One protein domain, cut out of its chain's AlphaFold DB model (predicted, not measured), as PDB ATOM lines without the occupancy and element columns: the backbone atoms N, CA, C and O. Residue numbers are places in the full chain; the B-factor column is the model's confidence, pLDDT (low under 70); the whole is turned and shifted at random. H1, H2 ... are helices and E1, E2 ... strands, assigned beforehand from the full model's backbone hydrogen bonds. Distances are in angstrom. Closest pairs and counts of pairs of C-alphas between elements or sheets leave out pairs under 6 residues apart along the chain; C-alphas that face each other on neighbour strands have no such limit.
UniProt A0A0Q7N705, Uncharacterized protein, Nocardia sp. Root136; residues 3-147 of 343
ATOM      1  N   VAL A   3     153.254  -9.474  29.748       91.62
ATOM      2  CA  VAL A   3     152.956  -9.698  28.328       91.62
ATOM      3  C   VAL A   3     151.829  -8.755  27.929       91.62
ATOM      4  O   VAL A   3     150.778  -8.751  28.566       91.62
ATOM      5  N   VAL A   4     152.063  -7.958  26.891       93.00
ATOM      6  CA  VAL A   4     151.065  -7.071  26.290       93.00
ATOM      7  C   VAL A   4     150.754  -7.538  24.876       93.00
ATOM      8  O   VAL A   4     151.632  -8.007  24.147       93.00
ATOM      9  N   HIS A   5     149.496  -7.399  24.482       94.12
ATOM     10  CA  HIS A   5     149.026  -7.726  23.145       94.12
ATOM     11  C   HIS A   5     148.755  -6.446  22.379       94.12
ATOM     12  O   HIS A   5     147.948  -5.622  22.812       94.12
ATOM     13  N   LEU A   6     149.411  -6.313  21.229       94.19
ATOM     14  CA  LEU A   6     149.105  -5.278  20.258       94.19
ATOM     15  C   LEU A   6     147.991  -5.773  19.343       94.19
ATOM     16  O   LEU A   6     148.094  -6.866  18.779       94.19
ATOM     17  N   ARG A   7     146.935  -4.978  19.182       93.69
ATOM     18  CA  ARG A   7     145.805  -5.284  18.293       93.69
ATOM     19  C   ARG A   7     145.133  -4.011  17.795       93.69
ATOM     20  O   ARG A   7     145.129  -3.007  18.495       93.69
ATOM     21  N   HIS A   8     144.512  -4.071  16.624       89.31
ATOM     22  CA  HIS A   8     143.623  -3.011  16.148       89.31
ATOM     23  C   HIS A   8     142.227  -3.228  16.724       89.31
ATOM     24  O   HIS A   8     141.663  -4.311  16.556       89.31
ATOM     25  N   ALA A   9     141.689  -2.225  17.412       83.88
ATOM     26  CA  ALA A   9     140.296  -2.250  17.858       83.88
ATOM     27  C   ALA A   9     139.365  -1.800  16.724       83.88
ATOM     28  O   ALA A   9     138.390  -2.478  16.409       83.88
ATOM     29  N   GLU A  10     139.731  -0.704  16.060       84.81
ATOM     30  CA  GLU A  10     139.031  -0.108  14.923       84.81
ATOM     31  C   GLU A  10     140.058   0.461  13.925       84.81
ATOM     32  O   GLU A  10     141.245   0.566  14.257       84.81
ATOM     33  N   PRO A  11     139.663   0.813  12.687       81.81
ATOM     34  CA  PRO A  11     140.567   1.483  11.757       81.81
ATOM     35  C   PRO A  11     141.125   2.777  12.368       81.81
ATOM     36  O   PRO A  11     140.371   3.701  12.647       81.81
ATOM     37  N   GLY A  12     142.445   2.838  12.556       83.31
ATOM     38  CA  GLY A  12     143.129   3.985  13.167       83.31
ATOM     39  C   GLY A  12     143.311   3.901  14.686       83.31
ATOM     40  O   GLY A  12     144.034   4.725  15.222       83.31
ATOM     41  N   LEU A  13     142.743   2.893  15.361       91.56
ATOM     42  CA  LEU A  13     142.857   2.732  16.813       91.56
ATOM     43  C   LEU A  13     143.688   1.495  17.174       91.56
ATOM     44  O   LEU A  13     143.269   0.349  16.952       91.56
ATOM     45  N   LEU A  14     144.871   1.721  17.742       93.94
ATOM     46  CA  LEU A  14     145.786   0.669  18.176       93.94
ATOM     47  C   LEU A  14     145.689   0.471  19.691       93.94
ATOM     48  O   LEU A  14     145.766   1.417  20.462       93.94
ATOM     49  N   VAL A  15     145.564  -0.776  20.131       95.75
ATOM     50  CA  VAL A  15     145.491  -1.136  21.551       95.75
ATOM     51  C   VAL A  15     146.740  -1.904  21.952       95.75
ATOM     52  O   VAL A  15     147.107  -2.871  21.281       95.75
ATOM     53  N   ILE A  16     147.349  -1.510  23.071       95.06
ATOM     54  CA  ILE A  16     148.446  -2.217  23.740       95.06
ATOM     55  C   ILE A  16     147.946  -2.589  25.130       95.06
ATOM     56  O   ILE A  16     147.880  -1.736  26.006       95.06
ATOM     57  N   ALA A  17     147.571  -3.844  25.360       93.56
ATOM     58  CA  ALA A  17     146.956  -4.215  26.634       93.56
ATOM     59  C   ALA A  17     147.456  -5.565  27.155       93.56
ATOM     60  O   ALA A  17     147.553  -6.517  26.372       93.56
ATOM     61  N   PRO A  18     147.729  -5.688  28.466       90.88
ATOM     62  CA  PRO A  18     147.740  -6.983  29.132       90.88
ATOM     63  C   PRO A  18     146.391  -7.698  28.971       90.88
ATOM     64  O   PRO A  18     145.351  -7.070  28.746       90.88
ATOM     65  N   ASP A  19     146.391  -9.022  29.109       85.38
ATOM     66  CA  ASP A  19     145.153  -9.799  29.044       85.38
ATOM     67  C   ASP A  19     144.182  -9.399  30.161       85.38
ATOM     68  O   ASP A  19     144.512  -9.427  31.346       85.38
ATOM     69  N   GLY A  20     142.959  -9.037  29.769       84.25
ATOM     70  CA  GLY A  20     141.896  -8.656  30.695       84.25
ATOM     71  C   GLY A  20     142.064  -7.286  31.355       84.25
ATOM     72  O   GLY A  20     141.308  -7.006  32.283       84.25
ATOM     73  N   ALA A  21     143.008  -6.447  30.919       88.44
ATOM     74  CA  ALA A  21     143.101  -5.061  31.372       88.44
ATOM     75  C   ALA A  21     141.904  -4.222  30.866       88.44
ATOM     76  O   ALA A  21     141.405  -4.501  29.771       88.44
ATOM     77  N   PRO A  22     141.426  -3.234  31.648       91.19
ATOM     78  CA  PRO A  22     140.331  -2.358  31.241       91.19
ATOM     79  C   PRO A  22     140.773  -1.481  30.072       91.19
ATOM     80  O   PRO A  22     141.957  -1.174  29.955       91.19
ATOM     81  N   LEU A  23     139.830  -1.069  29.231       90.75
ATOM     82  CA  LEU A  23     140.077  -0.151  28.125       90.75
ATOM     83  C   LEU A  23     139.138   1.048  28.204       90.75
ATOM     84  O   LEU A  23     137.992   0.936  28.628       90.75
ATOM     85  N   VAL A  24     139.594   2.201  27.709       88.81
ATOM     86  CA  VAL A  24     138.749   3.405  27.605       88.81
ATOM     87  C   VAL A  24     137.561   3.211  26.651       88.81
ATOM     88  O   VAL A  24     136.551   3.894  26.762       88.81
ATOM     89  N   THR A  25     137.663   2.249  25.732       88.00
ATOM     90  CA  THR A  25     136.608   1.880  24.778       88.00
ATOM     91  C   THR A  25     135.588   0.891  25.347       88.00
ATOM     92  O   THR A  25     134.685   0.473  24.623       88.00
ATOM     93  N   ASP A  26     135.731   0.463  26.605       86.31
ATOM     94  CA  ASP A  26     134.754  -0.416  27.242       86.31
ATOM     95  C   ASP A  26     133.423   0.331  27.421       86.31
ATOM     96  O   ASP A  26     133.386   1.471  27.877       86.31
ATOM     97  N   ALA A  27     132.306  -0.319  27.084       76.88
ATOM     98  CA  ALA A  27     130.986   0.321  27.071       76.88
ATOM     99  C   ALA A  27     130.527   0.830  28.452       76.88
ATOM    100  O   ALA A  27     129.723   1.756  28.540       76.88
ATOM    101  N   ALA A  28     131.030   0.218  29.526       73.62
ATOM    102  CA  ALA A  28     130.752   0.603  30.902       73.62
ATOM    103  C   ALA A  28     132.025   0.416  31.743       73.62
ATOM    104  O   ALA A  28     132.228  -0.661  32.309       73.62
ATOM    105  N   PRO A  29     132.915   1.423  31.819       76.88
ATOM    106  CA  PRO A  29     134.086   1.322  32.673       76.88
ATOM    107  C   PRO A  29     133.656   1.161  34.140       76.88
ATOM    108  O   PRO A  29     132.720   1.806  34.634       76.88
ATOM    109  N   GLY A  30     134.335   0.253  34.840       85.00
ATOM    110  CA  GLY A  30     134.126   0.021  36.266       85.00
ATOM    111  C   GLY A  30     134.487   1.251  37.101       85.00
ATOM    112  O   GLY A  30     135.348   2.047  36.721       85.00
ATOM    113  N   LEU A  31     133.868   1.386  38.277       89.25
ATOM    114  CA  LEU A  31     134.240   2.408  39.271       89.25
ATOM    115  C   LEU A  31     135.696   2.263  39.755       89.25
ATOM    116  O   LEU A  31     136.254   3.182  40.347       89.25
ATOM    117  N   ASP A  32     136.311   1.108  39.514       92.19
ATOM    118  CA  ASP A  32     137.686   0.757  39.846       92.19
ATOM    119  C   ASP A  32     138.667   0.944  38.673       92.19
ATOM    120  O   ASP A  32     139.785   0.435  38.733       92.19
ATOM    121  N   VAL A  33     138.288   1.659  37.610       93.44
ATOM    122  CA  VAL A  33     139.174   1.951  36.473       93.44
ATOM    123  C   VAL A  33     139.812   3.334  36.623       93.44
ATOM    124  O   VAL A  33     139.136   4.337  36.848       93.44
ATOM    125  N   LEU A  34     141.134   3.385  36.474       94.38
ATOM    126  CA  LEU A  34     141.920   4.613  36.381       94.38
ATOM    127  C   LEU A  34     142.150   4.919  34.902       94.38
ATOM    128  O   LEU A  34     142.552   4.016  34.170       94.38
ATOM    129  N   VAL A  35     141.941   6.164  34.476       93.75
ATOM    130  CA  VAL A  35     142.178   6.605  33.093       93.75
ATOM    131  C   VAL A  35     142.995   7.889  33.104       93.75
ATOM    132  O   VAL A  35     142.741   8.776  33.922       93.75
ATOM    133  N   LEU A  36     143.960   7.977  32.193       94.69
ATOM    134  CA  LEU A  36     144.805   9.143  31.981       94.69
ATOM    135  C   LEU A  36     144.920   9.418  30.481       94.69
ATOM    136  O   LEU A  36     145.243   8.512  29.715       94.69
ATOM    137  N   GLU A  37     144.638  10.650  30.077       93.38
ATOM    138  CA  GLU A  37     144.908  11.133  28.722       93.38
ATOM    139  C   GLU A  37     146.411  11.388  28.572       93.38
ATOM    140  O   GLU A  37     147.060  11.861  29.506       93.38
ATOM    141  N   VAL A  38     146.964  11.002  27.428       93.88
ATOM    142  CA  VAL A  38     148.383  11.132  27.099       93.88
ATOM    143  C   VAL A  38     148.529  11.570  25.649       93.88
ATOM    144  O   VAL A  38     147.594  11.467  24.853       93.88
ATOM    145  N   LEU A  39     149.728  11.992  25.272       92.50
ATOM    146  CA  LEU A  39     150.035  12.328  23.895       92.50
ATOM    147  C   LEU A  39     149.745  11.136  22.964       92.50
ATOM    148  O   LEU A  39     150.342  10.063  23.088       92.50
ATOM    149  N   GLY A  40     148.816  11.328  22.029       92.00
ATOM    150  CA  GLY A  40     148.416  10.318  21.046       92.00
ATOM    151  C   GLY A  40     147.610   9.139  21.599       92.00
ATOM    152  O   GLY A  40     147.570   8.076  20.970       92.00
ATOM    153  N   GLY A  41     146.992   9.287  22.778       93.81
ATOM    154  CA  GLY A  41     146.016   8.309  23.242       93.81
ATOM    155  C   GLY A  41     145.626   8.398  24.714       93.81
ATOM    156  O   GLY A  41     145.631   9.444  25.351       93.81
ATOM    157  N   HIS A  42     145.244   7.248  25.265       95.38
ATOM    158  CA  HIS A  42     144.807   7.103  26.650       95.38
ATOM    159  C   HIS A  42     145.459   5.886  27.297       95.38
ATOM    160  O   HIS A  42     145.571   4.824  26.679       95.38
ATOM    161  N   LEU A  43     145.821   6.020  28.568       95.44
ATOM    162  CA  LEU A  43     146.292   4.944  29.430       95.44
ATOM    163  C   LEU A  43     145.223   4.570  30.454       95.44
ATOM    164  O   LEU A  43     144.489   5.422  30.955       95.44
ATOM    165  N   SER A  44     145.159   3.288  30.797       95.12
ATOM    166  CA  SER A  44     144.184   2.756  31.742       95.12
ATOM    167  C   SER A  44     144.758   1.654  32.631       95.12
ATOM    168  O   SER A  44     145.608   0.862  32.219       95.12
ATOM    169  N   TRP A  45     144.284   1.615  33.876       94.31
ATOM    170  CA  TRP A  45     144.667   0.637  34.896       94.31
ATOM    171  C   TRP A  45     143.442   0.217  35.705       94.31
ATOM    172  O   TRP A  45     142.454   0.949  35.775       94.31
ATOM    173  N   ARG A  46     143.531  -0.919  36.403       92.62
ATOM    174  CA  ARG A  46     142.616  -1.208  37.513       92.62
ATOM    175  C   ARG A  46     143.187  -0.689  38.822       92.62
ATOM    176  O   ARG A  46     144.372  -0.852  39.109       92.62
ATOM    177  N   LEU A  47     142.311  -0.147  39.654       92.44
ATOM    178  CA  LEU A  47     142.607   0.406  40.970       92.44
ATOM    179  C   LEU A  47     143.327  -0.604  41.875       92.44
ATOM    180  O   LEU A  47     144.277  -0.255  42.580       92.44
ATOM    181  N   PHE A  48     142.881  -1.861  41.836       90.19
ATOM    182  CA  PHE A  48     143.365  -2.923  42.718       90.19
ATOM    183  C   PHE A  48     144.601  -3.660  42.199       90.19
ATOM    184  O   PHE A  48     145.211  -4.407  42.966       90.19
ATOM    185  N   ASP A  49     144.956  -3.486  40.925       86.50
ATOM    186  CA  ASP A  49     146.071  -4.210  40.324       86.50
ATOM    187  C   ASP A  49     147.384  -3.528  40.710       86.50
ATOM    188  O   ASP A  49     147.526  -2.306  40.639       86.50
ATOM    189  N   SER A  50     148.367  -4.322  41.133       77.25
ATOM    190  CA  SER A  50     149.705  -3.829  41.479       77.25
ATOM    191  C   SER A  50     150.593  -3.577  40.261       77.25
ATOM    192  O   SER A  50     151.712  -3.092  40.418       77.25
ATOM    193  N   ASP A  51     150.123  -3.936  39.066       77.19
ATOM    194  CA  ASP A  51     150.883  -3.777  37.839       77.19
ATOM    195  C   ASP A  51     151.017  -2.300  37.466       77.19
ATOM    196  O   ASP A  51     150.066  -1.516  37.496       77.19
ATOM    197  N   VAL A  52     152.245  -1.924  37.115       79.81
ATOM    198  CA  VAL A  52     152.577  -0.568  36.659       79.81
ATOM    199  C   VAL A  52     152.310  -0.378  35.169       79.81
ATOM    200  O   VAL A  52     152.101   0.749  34.738       79.81
ATOM    201  N   VAL A  53     152.304  -1.466  34.392       87.88
ATOM    202  CA  VAL A  53     152.134  -1.425  32.934       87.88
ATOM    203  C   VAL A  53     150.657  -1.156  32.602       87.88
ATOM    204  O   VAL A  53     149.825  -2.010  32.912       87.88
ATOM    205  N   PRO A  54     150.321  -0.007  31.983       93.00
ATOM    206  CA  PRO A  54     148.947   0.313  31.606       93.00
ATOM    207  C   PRO A  54     148.452  -0.534  30.435       93.00
ATOM    208  O   PRO A  54     149.244  -1.051  29.643       93.00
ATOM    209  N   ALA A  55     147.138  -0.565  30.238       94.44
ATOM    210  CA  ALA A  55     146.581  -0.727  28.903       94.44
ATOM    211  C   ALA A  55     146.507   0.637  28.200       94.44
ATOM    212  O   ALA A  55     146.034   1.604  28.791       94.44
ATOM    213  N   ALA A  56     146.964   0.707  26.952       95.56
ATOM    214  CA  ALA A  56     146.913   1.899  26.118       95.56
ATOM    215  C   ALA A  56     145.943   1.718  24.953       95.56
ATOM    216  O   ALA A  56     145.887   0.652  24.333       95.56
ATOM    217  N   VAL A  57     145.235   2.793  24.628       95.50
ATOM    218  CA  VAL A  57     144.456   2.951  23.403       95.50
ATOM    219  C   VAL A  57     145.000   4.183  22.690       95.50
ATOM    220  O   VAL A  57     144.906   5.283  23.225       95.50
ATOM    221  N   LEU A  58     145.612   3.978  21.528       95.31
ATOM    222  CA  LEU A  58     146.320   4.991  20.751       95.31
ATOM    223  C   LEU A  58     145.527   5.328  19.493       95.31
ATOM    224  O   LEU A  58     145.203   4.428  18.712       95.31
ATOM    225  N   ASP A  59     145.244   6.608  19.304       93.25
ATOM    226  CA  ASP A  59     144.596   7.179  18.122       93.25
ATOM    227  C   ASP A  59     145.589   7.935  17.224       93.25
ATOM    228  O   ASP A  59     145.413   7.955  16.005       93.25
ATOM    229  N   ASP A  60     146.676   8.459  17.798       92.44
ATOM    230  CA  ASP A  60     147.841   8.972  17.079       92.44
ATOM    231  C   ASP A  60     149.101   8.184  17.458       92.44
ATOM    232  O   ASP A  60     149.782   8.426  18.458       92.44
ATOM    233  N   VAL A  61     149.422   7.203  16.615       92.44
ATOM    234  CA  VAL A  61     150.603   6.357  16.799       92.44
ATOM    235  C   VAL A  61     151.902   7.144  16.616       92.44
ATOM    236  O   VAL A  61     152.894   6.781  17.239       92.44
ATOM    237  N   GLU A  62     151.927   8.179  15.773       91.56
ATOM    238  CA  GLU A  62     153.144   8.954  15.510       91.56
ATOM    239  C   GLU A  62     153.531   9.757  16.750       91.56
ATOM    240  O   GLU A  62     154.661   9.632  17.220       91.56
ATOM    241  N   ALA A  63     152.569  10.462  17.345       91.44
ATOM    242  CA  ALA A  63     152.780  11.192  18.589       91.44
ATOM    243  C   ALA A  63     153.117  10.238  19.756       91.44
ATOM    244  O   ALA A  63     154.070  10.454  20.503       91.44
ATOM    245  N   ALA A  64     152.425   9.097  19.869       92.94
ATOM    246  CA  ALA A  64     152.683   8.134  20.943       92.94
ATOM    247  C   ALA A  64     154.109   7.534  20.930       92.94
ATOM    248  O   ALA A  64     154.607   7.077  21.966       92.94
ATOM    249  N   GLN A  65     154.805   7.529  19.783       92.62
ATOM    250  CA  GLN A  65     156.181   7.016  19.696       92.62
ATOM    251  C   GLN A  65     157.181   7.796  20.560       92.62
ATOM    252  O   GLN A  65     158.225   7.239  20.911       92.62
ATOM    253  N   GLU A  66     156.863   9.024  20.974       90.69
ATOM    254  CA  GLU A  66     157.720   9.819  21.860       90.69
ATOM    255  C   GLU A  66     157.909   9.180  23.242       90.69
ATOM    256  O   GLU A  66     158.987   9.288  23.839       90.69
ATOM    257  N   TRP A  67     156.904   8.446  23.734       92.62
ATOM    258  CA  TRP A  67     156.894   7.916  25.100       92.62
ATOM    259  C   TRP A  67     156.698   6.398  25.209       92.62
ATOM    260  O   TRP A  67     157.071   5.817  26.234       92.62
ATOM    261  N   VAL A  68     156.154   5.713  24.194       93.06
ATOM    262  CA  VAL A  68     155.841   4.266  24.270       93.06
ATOM    263  C   VAL A  68     157.061   3.427  24.670       93.06
ATOM    264  O   VAL A  68     156.941   2.504  25.481       93.06
ATOM    265  N   TRP A  69     158.253   3.766  24.172       92.88
ATOM    266  CA  TRP A  69     159.500   3.079  24.529       92.88
ATOM    267  C   TRP A  69     159.844   3.214  26.023       92.88
ATOM    268  O   TRP A  69     160.397   2.287  26.616       92.88
ATOM    269  N   ALA A  70     159.491   4.337  26.656       89.94
ATOM    270  CA  ALA A  70     159.763   4.589  28.066       89.94
ATOM    271  C   ALA A  70     158.845   3.749  28.968       89.94
ATOM    272  O   ALA A  70     159.314   3.160  29.948       89.94
ATOM    273  N   VAL A  71     157.559   3.655  28.608       91.62
ATOM    274  CA  VAL A  71     156.518   3.001  29.418       91.62
ATOM    275  C   VAL A  71     156.438   1.494  29.171       91.62
ATOM    276  O   VAL A  71     156.268   0.728  30.118       91.62
ATOM    277  N   TYR A  72     156.594   1.043  27.925       91.69
ATOM    278  CA  TYR A  72     156.446  -0.367  27.548       91.69
ATOM    279  C   TYR A  72     157.764  -1.054  27.163       91.69
ATOM    280  O   TYR A  72     157.849  -2.284  27.216       91.69
ATOM    281  N   GLY A  73     158.795  -0.279  26.819       92.00
ATOM    282  CA  GLY A  73     160.083  -0.780  26.341       92.00
ATOM    283  C   GLY A  73     160.242  -0.709  24.821       92.00
ATOM    284  O   GLY A  73     159.274  -0.583  24.068       92.00
ATOM    285  N   GLU A  74     161.489  -0.827  24.365       91.81
ATOM    286  CA  GLU A  74     161.880  -0.694  22.954       91.81
ATOM    287  C   GLU A  74     161.192  -1.724  22.041       91.81
ATOM    288  O   GLU A  74     160.662  -1.369  20.993       91.81
ATOM    289  N   GLU A  75     161.099  -2.985  22.469       92.75
ATOM    290  CA  GLU A  75     160.448  -4.061  21.700       92.75
ATOM    291  C   GLU A  75     158.969  -3.775  21.393       92.75
ATOM    292  O   GLU A  75     158.448  -4.167  20.340       92.75
ATOM    293  N   VAL A  76     158.285  -3.092  22.318       92.75
ATOM    294  CA  VAL A  76     156.891  -2.674  22.140       92.75
ATOM    295  C   VAL A  76     156.822  -1.458  21.224       92.75
ATOM    296  O   VAL A  76     156.013  -1.470  20.304       92.75
ATOM    297  N   ALA A  77     157.700  -0.465  21.385       93.19
ATOM    298  CA  ALA A  77     157.767   0.688  20.479       93.19
ATOM    299  C   ALA A  77     158.010   0.268  19.018       93.19
ATOM    300  O   ALA A  77     157.305   0.718  18.112       93.19
ATOM    301  N   LEU A  78     158.917  -0.693  18.795       93.62
ATOM    302  CA  LEU A  78     159.142  -1.310  17.485       93.62
ATOM    303  C   LEU A  78     157.891  -2.032  16.970       93.62
ATOM    304  O   LEU A  78     157.559  -1.925  15.795       93.62
ATOM    305  N   ALA A  79     157.161  -2.739  17.838       93.25
ATOM    306  CA  ALA A  79     155.917  -3.419  17.466       93.25
ATOM    307  C   ALA A  79     154.815  -2.443  17.035       93.25
ATOM    308  O   ALA A  79     154.074  -2.717  16.088       93.25
ATOM    309  N   VAL A  80     154.725  -1.315  17.739       92.62
ATOM    310  CA  VAL A  80     153.811  -0.215  17.433       92.62
ATOM    311  C   VAL A  80     154.197   0.431  16.100       92.62
ATOM    312  O   VAL A  80     153.326   0.634  15.260       92.62
ATOM    313  N   SER A  81     155.492   0.669  15.858       92.38
ATOM    314  CA  SER A  81     156.004   1.248  14.604       92.38
ATOM    315  C   SER A  81     155.785   0.320  13.403       92.38
ATOM    316  O   SER A  81     155.331   0.759  12.347       92.38
ATOM    317  N   ASP A  82     156.001  -0.988  13.586       90.75
ATOM    318  CA  ASP A  82     155.674  -2.021  12.596       90.75
ATOM    319  C   ASP A  82     154.165  -2.085  12.294       90.75
ATOM    320  O   ASP A  82     153.765  -2.648  11.269       90.75
ATOM    321  N   ASN A  83     153.333  -1.556  13.201       86.38
ATOM    322  CA  ASN A  83     151.873  -1.558  13.165       86.38
ATOM    323  C   ASN A  83     151.285  -2.956  12.901       86.38
ATOM    324  O   ASN A  83     150.366  -3.145  12.096       86.38
ATOM    325  N   ARG A  84     151.856  -3.978  13.555       83.38
ATOM    326  CA  ARG A  84     151.460  -5.386  13.393       83.38
ATOM    327  C   ARG A  84     150.985  -5.984  14.714       83.38
ATOM    328  O   ARG A  84     151.749  -5.966  15.680       83.38
ATOM    329  N   PRO A  85     149.789  -6.602  14.748       87.56
ATOM    330  CA  PRO A  85     149.323  -7.306  15.931       87.56
ATOM    331  C   PRO A  85     150.279  -8.428  16.336       87.56
ATOM    332  O   PRO A  85     150.589  -9.312  15.532       87.56
ATOM    333  N   ARG A  86     150.759  -8.389  17.580       92.38
ATOM    334  CA  ARG A  86     151.620  -9.420  18.171       92.38
ATOM    335  C   ARG A  86     151.622  -9.318  19.695       92.38
ATOM    336  O   ARG A  86     151.383  -8.249  20.251       92.38
ATOM    337  N   ALA A  87     151.928 -10.429  20.357       93.12
ATOM    338  CA  ALA A  87     152.234 -10.435  21.781       93.12
ATOM    339  C   ALA A  87     153.709 -10.067  21.983       93.12
ATOM    340  O   ALA A  87     154.584 -10.626  21.317       93.12
ATOM    341  N   VAL A  88     153.985  -9.141  22.896       93.31
ATOM    342  CA  VAL A  88     155.338  -8.676  23.223       93.31
ATOM    343  C   VAL A  88     155.486  -8.623  24.735       93.31
ATOM    344  O   VAL A  88     154.541  -8.317  25.458       93.31
ATOM    345  N   THR A  89     156.675  -8.938  25.238       93.06
ATOM    346  CA  THR A  89     156.966  -8.750  26.661       93.06
ATOM    347  C   THR A  89     157.329  -7.291  26.901       93.06
ATOM    348  O   THR A  89     158.366  -6.834  26.428       93.06
ATOM    349  N   ALA A  90     156.490  -6.576  27.647       89.31
ATOM    350  CA  ALA A  90     156.772  -5.218  28.077       89.31
ATOM    351  C   ALA A  90     157.836  -5.222  29.183       89.31
ATOM    352  O   ALA A  90     157.709  -5.897  30.220       89.31
ATOM    353  N   VAL A  91     158.887  -4.442  28.945       88.50
ATOM    354  CA  VAL A  91     159.981  -4.178  29.879       88.50
ATOM    355  C   VAL A  91     160.178  -2.662  29.898       88.50
ATOM    356  O   VAL A  91     160.907  -2.145  29.054       88.50
ATOM    357  N   PRO A  92     159.499  -1.942  30.812       86.25
ATOM    358  CA  PRO A  92     159.568  -0.485  30.871       86.25
ATOM    359  C   PRO A  92     161.019  -0.011  30.971       86.25
ATOM    360  O   PRO A  92     161.736  -0.405  31.892       86.25
ATOM    361  N   ALA A  93     161.450   0.841  30.038       84.69
ATOM    362  CA  ALA A  93     162.788   1.425  30.081       84.69
ATOM    363  C   ALA A  93     162.913   2.456  31.218       84.69
ATOM    364  O   ALA A  93     163.994   2.633  31.779       84.69
ATOM    365  N   ARG A  94     161.797   3.099  31.595       82.62
ATOM    366  CA  ARG A  94     161.691   4.029  32.728       82.62
ATOM    367  C   ARG A  94     160.566   3.609  33.674       82.62
ATOM    368  O   ARG A  94     159.455   4.131  33.630       82.62
ATOM    369  N   GLY A  95     160.869   2.659  34.560       80.38
ATOM    370  CA  GLY A  95     159.906   2.152  35.547       80.38
ATOM    371  C   GLY A  95     159.364   3.226  36.501       80.38
ATOM    372  O   GLY A  95     158.195   3.171  36.872       80.38
ATOM    373  N   GLU A  96     160.178   4.226  36.846       83.94
ATOM    374  CA  GLU A  96     159.766   5.362  37.684       83.94
ATOM    375  C   GLU A  96     158.699   6.222  36.995       83.94
ATOM    376  O   GLU A  96     157.701   6.568  37.620       83.94
ATOM    377  N   SER A  97     158.840   6.483  35.690       83.94
ATOM    378  CA  SER A  97     157.835   7.207  34.902       83.94
ATOM    379  C   SER A  97     156.514   6.435  34.822       83.94
ATOM    380  O   SER A  97     155.453   7.016  35.016       83.94
ATOM    381  N   ALA A  98     156.555   5.111  34.616       85.75
ATOM    382  CA  ALA A  98     155.345   4.282  34.626       85.75
ATOM    383  C   ALA A  98     154.637   4.294  35.998       85.75
ATOM    384  O   ALA A  98     153.407   4.338  36.071       85.75
ATOM    385  N   ALA A  99     155.403   4.300  37.094       89.06
ATOM    386  CA  ALA A  99     154.854   4.434  38.441       89.06
ATOM    387  C   ALA A  99     154.254   5.831  38.691       89.06
ATOM    388  O   ALA A  99     153.174   5.924  39.281       89.06
ATOM    389  N   ALA A 100     154.908   6.895  38.213       91.12
ATOM    390  CA  ALA A 100     154.417   8.270  38.301       91.12
ATOM    391  C   ALA A 100     153.110   8.466  37.514       91.12
ATOM    392  O   ALA A 100     152.155   9.003  38.067       91.12
ATOM    393  N   LEU A 101     153.009   7.927  36.292       93.69
ATOM    394  CA  LEU A 101     151.778   7.942  35.490       93.69
ATOM    395  C   LEU A 101     150.626   7.228  36.199       93.69
ATOM    396  O   LEU A 101     149.520   7.756  36.286       93.69
ATOM    397  N   ARG A 102     150.884   6.042  36.770       93.00
ATOM    398  CA  ARG A 102     149.870   5.323  37.554       93.00
ATOM    399  C   ARG A 102     149.447   6.128  38.788       93.00
ATOM    400  O   ARG A 102     148.268   6.119  39.138       93.00
ATOM    401  N   ARG A 103     150.381   6.815  39.457       93.94
ATOM    402  CA  ARG A 103     150.080   7.694  40.602       93.94
ATOM    403  C   ARG A 103     149.245   8.903  40.176       93.94
ATOM    404  O   ARG A 103     148.279   9.212  40.862       93.94
ATOM    405  N   LEU A 104     149.555   9.523  39.038       95.19
ATOM    406  CA  LEU A 104     148.781  10.624  38.460       95.19
ATOM    407  C   LEU A 104     147.353  10.181  38.109       95.19
ATOM    408  O   LEU A 104     146.385  10.812  38.529       95.19
ATOM    409  N   ALA A 105     147.206   9.040  37.430       95.06
ATOM    410  CA  ALA A 105     145.902   8.450  37.124       95.06
ATOM    411  C   ALA A 105     145.097   8.145  38.400       95.06
ATOM    412  O   ALA A 105     143.892   8.392  38.464       95.06
ATOM    413  N   TYR A 106     145.768   7.649  39.445       95.19
ATOM    414  CA  TYR A 106     145.154   7.433  40.750       95.19
ATOM    415  C   TYR A 106     144.723   8.739  41.428       95.19
ATOM    416  O   TYR A 106     143.624   8.789  41.971       95.19
ATOM    417  N   ALA A 107     145.529   9.800  41.367       95.81
ATOM    418  CA  ALA A 107     145.176  11.108  41.918       95.81
ATOM    419  C   ALA A 107     143.946  11.711  41.213       95.81
ATOM    420  O   ALA A 107     143.037  12.215  41.875       95.81
ATOM    421  N   HIS A 108     143.849  11.575  39.886       95.00
ATOM    422  CA  HIS A 108     142.648  11.949  39.131       95.00
ATOM    423  C   HIS A 108     141.423  11.101  39.477       95.00
ATOM    424  O   HIS A 108     140.304  11.615  39.512       95.00
ATOM    425  N   TRP A 109     141.606   9.804  39.720       95.25
ATOM    426  CA  TRP A 109     140.518   8.964  40.207       95.25
ATOM    427  C   TRP A 109     140.092   9.383  41.613       95.25
ATOM    428  O   TRP A 109     138.904   9.550  41.844       95.25
ATOM    429  N   ALA A 110     141.026   9.628  42.532       95.19
ATOM    430  CA  ALA A 110     140.722  10.022  43.904       95.19
ATOM    431  C   ALA A 110     139.994  11.374  43.960       95.19
ATOM    432  O   ALA A 110     139.006  11.505  44.677       95.19
ATOM    433  N   SER A 111     140.385  12.357  43.145       92.44
ATOM    434  CA  SER A 111     139.677  13.646  43.096       92.44
ATOM    435  C   SER A 111     138.232  13.541  42.602       92.44
ATOM    436  O   SER A 111     137.415  14.402  42.923       92.44
ATOM    437  N   ARG A 112     137.894  12.480  41.856       89.00
ATOM    438  CA  ARG A 112     136.561  12.273  41.270       89.00
ATOM    439  C   ARG A 112     135.738  11.195  41.967       89.00
ATOM    440  O   ARG A 112     134.528  11.293  41.975       89.00
ATOM    441  N   TRP A 113     136.342  10.153  42.515       90.75
ATOM    442  CA  TRP A 113     135.638   8.936  42.934       90.75
ATOM    443  C   TRP A 113     136.004   8.475  44.338       90.75
ATOM    444  O   TRP A 113     135.584   7.393  44.752       90.75
ATOM    445  N   TRP A 114     136.765   9.272  45.095       94.44
ATOM    446  CA  TRP A 114     137.050   8.938  46.482       94.44
ATOM    447  C   TRP A 114     135.746   8.741  47.275       94.44
ATOM    448  O   TRP A 114     134.920   9.657  47.332       94.44
ATOM    449  N   PRO A 115     135.534   7.565  47.896       95.31
ATOM    450  CA  PRO A 115     134.271   7.206  48.529       95.31
ATOM    451  C   PRO A 115     134.184   7.791  49.946       95.31
ATOM    452  O   PRO A 115     134.106   7.045  50.924       95.31
ATOM    453  N   ALA A 116     134.228   9.119  50.060       94.94
ATOM    454  CA  ALA A 116     134.079   9.810  51.335       94.94
ATOM    455  C   ALA A 116     132.754   9.407  52.001       94.94
ATOM    456  O   ALA A 116     131.689   9.409  51.373       94.94
ATOM    457  N   SER A 117     132.824   9.032  53.274       95.00
ATOM    458  CA  SER A 117     131.670   8.561  54.023       95.00
ATOM    459  C   SER A 117     131.848   8.785  55.518       95.00
ATOM    460  O   SER A 117     132.713   8.184  56.150       95.00
ATOM    461  N   THR A 118     130.969   9.590  56.102       92.25
ATOM    462  CA  THR A 118     130.822   9.730  57.552       92.25
ATOM    463  C   THR A 118     130.314   8.423  58.161       92.25
ATOM    464  O   THR A 118     130.758   8.027  59.235       92.25
ATOM    465  N   VAL A 119     129.412   7.717  57.465       91.94
ATOM    466  CA  VAL A 119     128.826   6.446  57.936       91.94
ATOM    467  C   VAL A 119     129.880   5.347  58.051       91.94
ATOM    468  O   VAL A 119     129.876   4.566  59.001       91.94
ATOM    469  N   ASP A 120     130.779   5.290  57.074       92.00
ATOM    470  CA  ASP A 120     131.814   4.273  56.964       92.00
ATOM    471  C   ASP A 120     133.179   4.731  57.530       92.00
ATOM    472  O   ASP A 120     134.143   3.961  57.460       92.00
ATOM    473  N   GLY A 121     133.278   5.931  58.111       91.62
ATOM    474  CA  GLY A 121     134.526   6.463  58.678       91.62
ATOM    475  C   GLY A 121     135.627   6.655  57.629       91.62
ATOM    476  O   GLY A 121     136.785   6.335  57.871       91.62
ATOM    477  N   ILE A 122     135.258   7.086  56.423       94.38
ATOM    478  CA  ILE A 122     136.187   7.419  55.342       94.38
ATOM    479  C   ILE A 122     136.206   8.948  55.205       94.38
ATOM    480  O   ILE A 122     135.249   9.509  54.661       94.38
ATOM    481  N   PRO A 123     137.259   9.640  55.674       93.56
ATOM    482  CA  PRO A 123     137.344  11.093  55.576       93.56
ATOM    483  C   PRO A 123     137.363  11.562  54.116       93.56
ATOM    484  O   PRO A 123     137.848  10.862  53.219       93.56
ATOM    485  N   ALA A 124     136.844  12.766  53.875       93.38
ATOM    486  CA  ALA A 124     137.024  13.443  52.595       93.38
ATOM    487  C   ALA A 124     138.490  13.872  52.426       93.38
ATOM    488  O   ALA A 124     139.147  14.266  53.388       93.38
ATOM    489  N   LEU A 125     138.997  13.801  51.194       94.50
ATOM    490  CA  LEU A 125     140.343  14.273  50.872       94.50
ATOM    491  C   LEU A 125     140.346  15.790  50.662       94.50
ATOM    492  O   LEU A 125     139.440  16.333  50.027       94.50
ATOM    493  N   ASP A 126     141.396  16.467  51.137       93.75
ATOM    494  CA  ASP A 126     141.604  17.885  50.835       93.75
ATOM    495  C   ASP A 126     141.866  18.059  49.331       93.75
ATOM    496  O   ASP A 126     142.905  17.667  48.792       93.75
ATOM    497  N   GLN A 127     140.897  18.673  48.654       91.25
ATOM    498  CA  GLN A 127     140.935  18.901  47.215       91.25
ATOM    499  C   GLN A 127     142.074  19.833  46.790       91.25
ATOM    500  O   GLN A 127     142.576  19.695  45.679       91.25
ATOM    501  N   ARG A 128     142.525  20.754  47.651       94.50
ATOM    502  CA  ARG A 128     143.666  21.624  47.334       94.50
ATOM    503  C   ARG A 128     144.957  20.811  47.262       94.50
ATOM    504  O   ARG A 128     145.710  20.968  46.310       94.50
ATOM    505  N   LEU A 129     145.171  19.907  48.223       96.06
ATOM    506  CA  LEU A 129     146.328  19.007  48.216       96.06
ATOM    507  C   LEU A 129     146.302  18.059  47.010       96.06
ATOM    508  O   LEU A 129     147.345  17.795  46.422       96.06
ATOM    509  N   LEU A 130     145.117  17.575  46.619       94.94
ATOM    510  CA  LEU A 130     144.972  16.768  45.403       94.94
ATOM    511  C   LEU A 130     145.335  17.554  44.139       94.94
ATOM    512  O   LEU A 130     146.028  17.010  43.288       94.94
ATOM    513  N   VAL A 131     144.891  18.808  44.011       95.38
ATOM    514  CA  VAL A 131     145.229  19.662  42.857       95.38
ATOM    515  C   VAL A 131     146.734  19.922  42.788       95.38
ATOM    516  O   VAL A 131     147.330  19.683  41.744       95.38
ATOM    517  N   GLU A 132     147.357  20.317  43.901       96.00
ATOM    518  CA  GLU A 132     148.805  20.568  43.975       96.00
ATOM    519  C   GLU A 132     149.623  19.321  43.603       96.00
ATOM    520  O   GLU A 132     150.609  19.390  42.868       96.00
ATOM    521  N   GLU A 133     149.199  18.149  44.077       95.25
ATOM    522  CA  GLU A 133     149.877  16.897  43.761       95.25
ATOM    523  C   GLU A 133     149.660  16.456  42.308       95.25
ATOM    524  O   GLU A 133     150.602  15.972  41.680       95.25
ATOM    525  N   ILE A 134     148.459  16.647  41.753       95.38
ATOM    526  CA  ILE A 134     148.187  16.411  40.328       95.38
ATOM    527  C   ILE A 134     149.098  17.296  39.474       95.38
ATOM    528  O   ILE A 134     149.758  16.775  38.583       95.38
ATOM    529  N   GLU A 135     149.206  18.592  39.771       94.69
ATOM    530  CA  GLU A 135     150.085  19.518  39.043       94.69
ATOM    531  C   GLU A 135     151.556  19.071  39.097       94.69
ATOM    532  O   GLU A 135     152.222  18.977  38.063       94.69
ATOM    533  N   SER A 136     152.056  18.705  40.283       94.38
ATOM    534  CA  SER A 136     153.426  18.202  40.446       94.38
ATOM    535  C   SER A 136     153.677  16.891  39.687       94.38
ATOM    536  O   SER A 136     154.768  16.685  39.142       94.38
ATOM    537  N   LEU A 137     152.705  15.976  39.674       93.69
ATOM    538  CA  LEU A 137     152.810  14.698  38.971       93.69
ATOM    539  C   LEU A 137     152.705  14.874  37.455       93.69
ATOM    540  O   LEU A 137     153.418  14.181  36.730       93.69
ATOM    541  N   THR A 138     151.882  15.810  36.980       93.31
ATOM    542  CA  THR A 138     151.806  16.189  35.565       93.31
ATOM    543  C   THR A 138     153.145  16.737  35.087       93.31
ATOM    544  O   THR A 138     153.673  16.224  34.108       93.31
ATOM    545  N   ALA A 139     153.769  17.660  35.829       90.88
ATOM    546  CA  ALA A 139     155.104  18.171  35.496       90.88
ATOM    547  C   ALA A 139     156.175  17.061  35.470       90.88
ATOM    548  O   ALA A 139     157.069  17.055  34.631       90.88
ATOM    549  N   THR A 140     156.068  16.062  36.352       90.38
ATOM    550  CA  THR A 140     156.970  14.892  36.342       90.38
ATOM    551  C   THR A 140     156.749  13.994  35.112       90.38
ATOM    552  O   THR A 140     157.667  13.299  34.671       90.38
ATOM    553  N   CYS A 141     155.535  14.000  34.560       90.94
ATOM    554  CA  CYS A 141     155.099  13.169  33.439       90.94
ATOM    555  C   CYS A 141     155.010  13.930  32.103       90.94
ATOM    556  O   CYS A 141     154.508  13.354  31.140       90.94
ATOM    557  N   GLU A 142     155.505  15.169  32.022       87.62
ATOM    558  CA  GLU A 142     155.335  16.104  30.890       87.62
ATOM    559  C   GLU A 142     155.615  15.461  29.520       87.62
ATOM    560  O   GLU A 142     154.800  15.551  28.609       87.62
ATOM    561  N   MET A 143     156.696  14.681  29.416       84.81
ATOM    562  CA  MET A 143     157.075  13.933  28.205       84.81
ATOM    563  C   MET A 143     155.976  13.016  27.649       84.81
ATOM    564  O   MET A 143     155.962  12.723  26.462       84.81
ATOM    565  N   VAL A 144     155.109  12.491  28.513       84.38
ATOM    566  CA  VAL A 144     154.038  11.559  28.138       84.38
ATOM    567  C   VAL A 144     152.708  12.289  27.964       84.38
ATOM    568  O   VAL A 144     151.874  11.838  27.187       84.38
ATOM    569  N   ILE A 145     152.496  13.391  28.688       85.38
ATOM    570  CA  ILE A 145     151.233  14.137  28.678       85.38
ATOM    571  C   ILE A 145     151.168  15.114  27.498       85.38
ATOM    572  O   ILE A 145     150.191  15.066  26.758       85.38
ATOM    573  N   ASP A 146     152.201  15.936  27.294       76.38
ATOM    574  CA  ASP A 146     152.107  17.117  26.420       76.38
ATOM    575  C   ASP A 146     152.966  17.059  25.148       76.38
ATOM    576  O   ASP A 146     152.644  17.752  24.188       76.38
ATOM    577  N   GLY A 147     154.008  16.225  25.090       53.09
ATOM    578  CA  GLY A 147     154.746  15.989  23.842       53.09
ATOM    579  C   GLY A 147     155.385  17.213  23.184       53.09
ATOM    580  O   GLY A 147     154.967  17.600  22.100       53.09
TER     581      GLY A 147
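This is residues 3 to 147 of the 343 residues of an uncharacterized protein of Nocardia sp. Root136 (UniProt A0A0Q7N705). A strongly twisted wall of six antiparallel strands has helices H2, H3 and H4 over one face, and H5 folds back along H4 on the side away from the sheet. The long link between H4 and H5, residues 114 to 126, reaches out to one end of the longest axis. The printed part has 145 residues with six named strands and six named helices, in the order E1 E2 E3 E4 E5 H1 H2 H3 E6 H4 H5 H6; the sheet's order is E3 E4 E5 E2 E1 E6 and the class is mixed. It is compact, with a radius of gyration of the C-alphas of 15.7 A, and elongated, spanning 52 by 30 by 24 A.

Begin with the hairpin of E1, residues 3 to 10, and E2, residues 13 to 17, where N 7 and O 15 are 3.0 A apart, within hydrogen-bond range. Next come E3, residues 33 to 38, E4, residues 41 to 46, and E5, residues 55 to 58, a meander, each strand the antiparallel neighbour of the one before; see N 36 and O 43, 2.9 A, and N 44 and O 55, 2.8 A. E5 is also the antiparallel neighbour of E2, N 16 to O 56 at 2.9 A, and E2 E3 E4 E5 form a Greek key, a meander with its last strand beside the strand before it. H1, residues 61 to 64, only grazes the sheet. H2, residues 68 to 72, and H3, residues 74 to 81, touch only at the corner, closest at C-alphas 69 and 77, 5.0 A. Edge strand E6, residues 86 to 90, is the antiparallel neighbour of E1, with N 4 and O 88 within hydrogen-bond range at 2.9 A. H3 is only just over E1, with 3 C-alphas on it, at a height over the sheet of 8.4 A. H4, residues 95 to 113, is on the same face, making two layers of sheet and helices H3 and H4; its closest C-alphas to E3 are Ala 105 and Leu 36, 5.3 A. H5, residues 127 to 140, forms a helical hairpin with H4, a shallow tilt of 26 degrees, opposite ways, closest at the C-alphas of Leu 104 and Leu 137, 5.8 A. H6, residues 142 to 145, only grazes the sheet. Every O i to N i+4 pair is within hydrogen-bond range in H2, H3, H4 and H5; H1 and H6 are too short for one.

Find C-alpha 3 at (152.956, -9.698, 28.328); E1 runs 21.6 A from there. H4 starts at C-alpha 95, (159.906, 2.152, 35.547), and runs 26.3 A; H5 runs 19.8 A to C-alpha 140 at (156.970, 14.892, 36.342).

The C-alphas of Asp 82 and Val 119, the two farthest apart, are 53.4 A apart. The printed part has no cut; the links E2 to E3 and H4 to H5 are long. Mean pLDDT of the printed part is 90.6, and residue 147 alone is under 70.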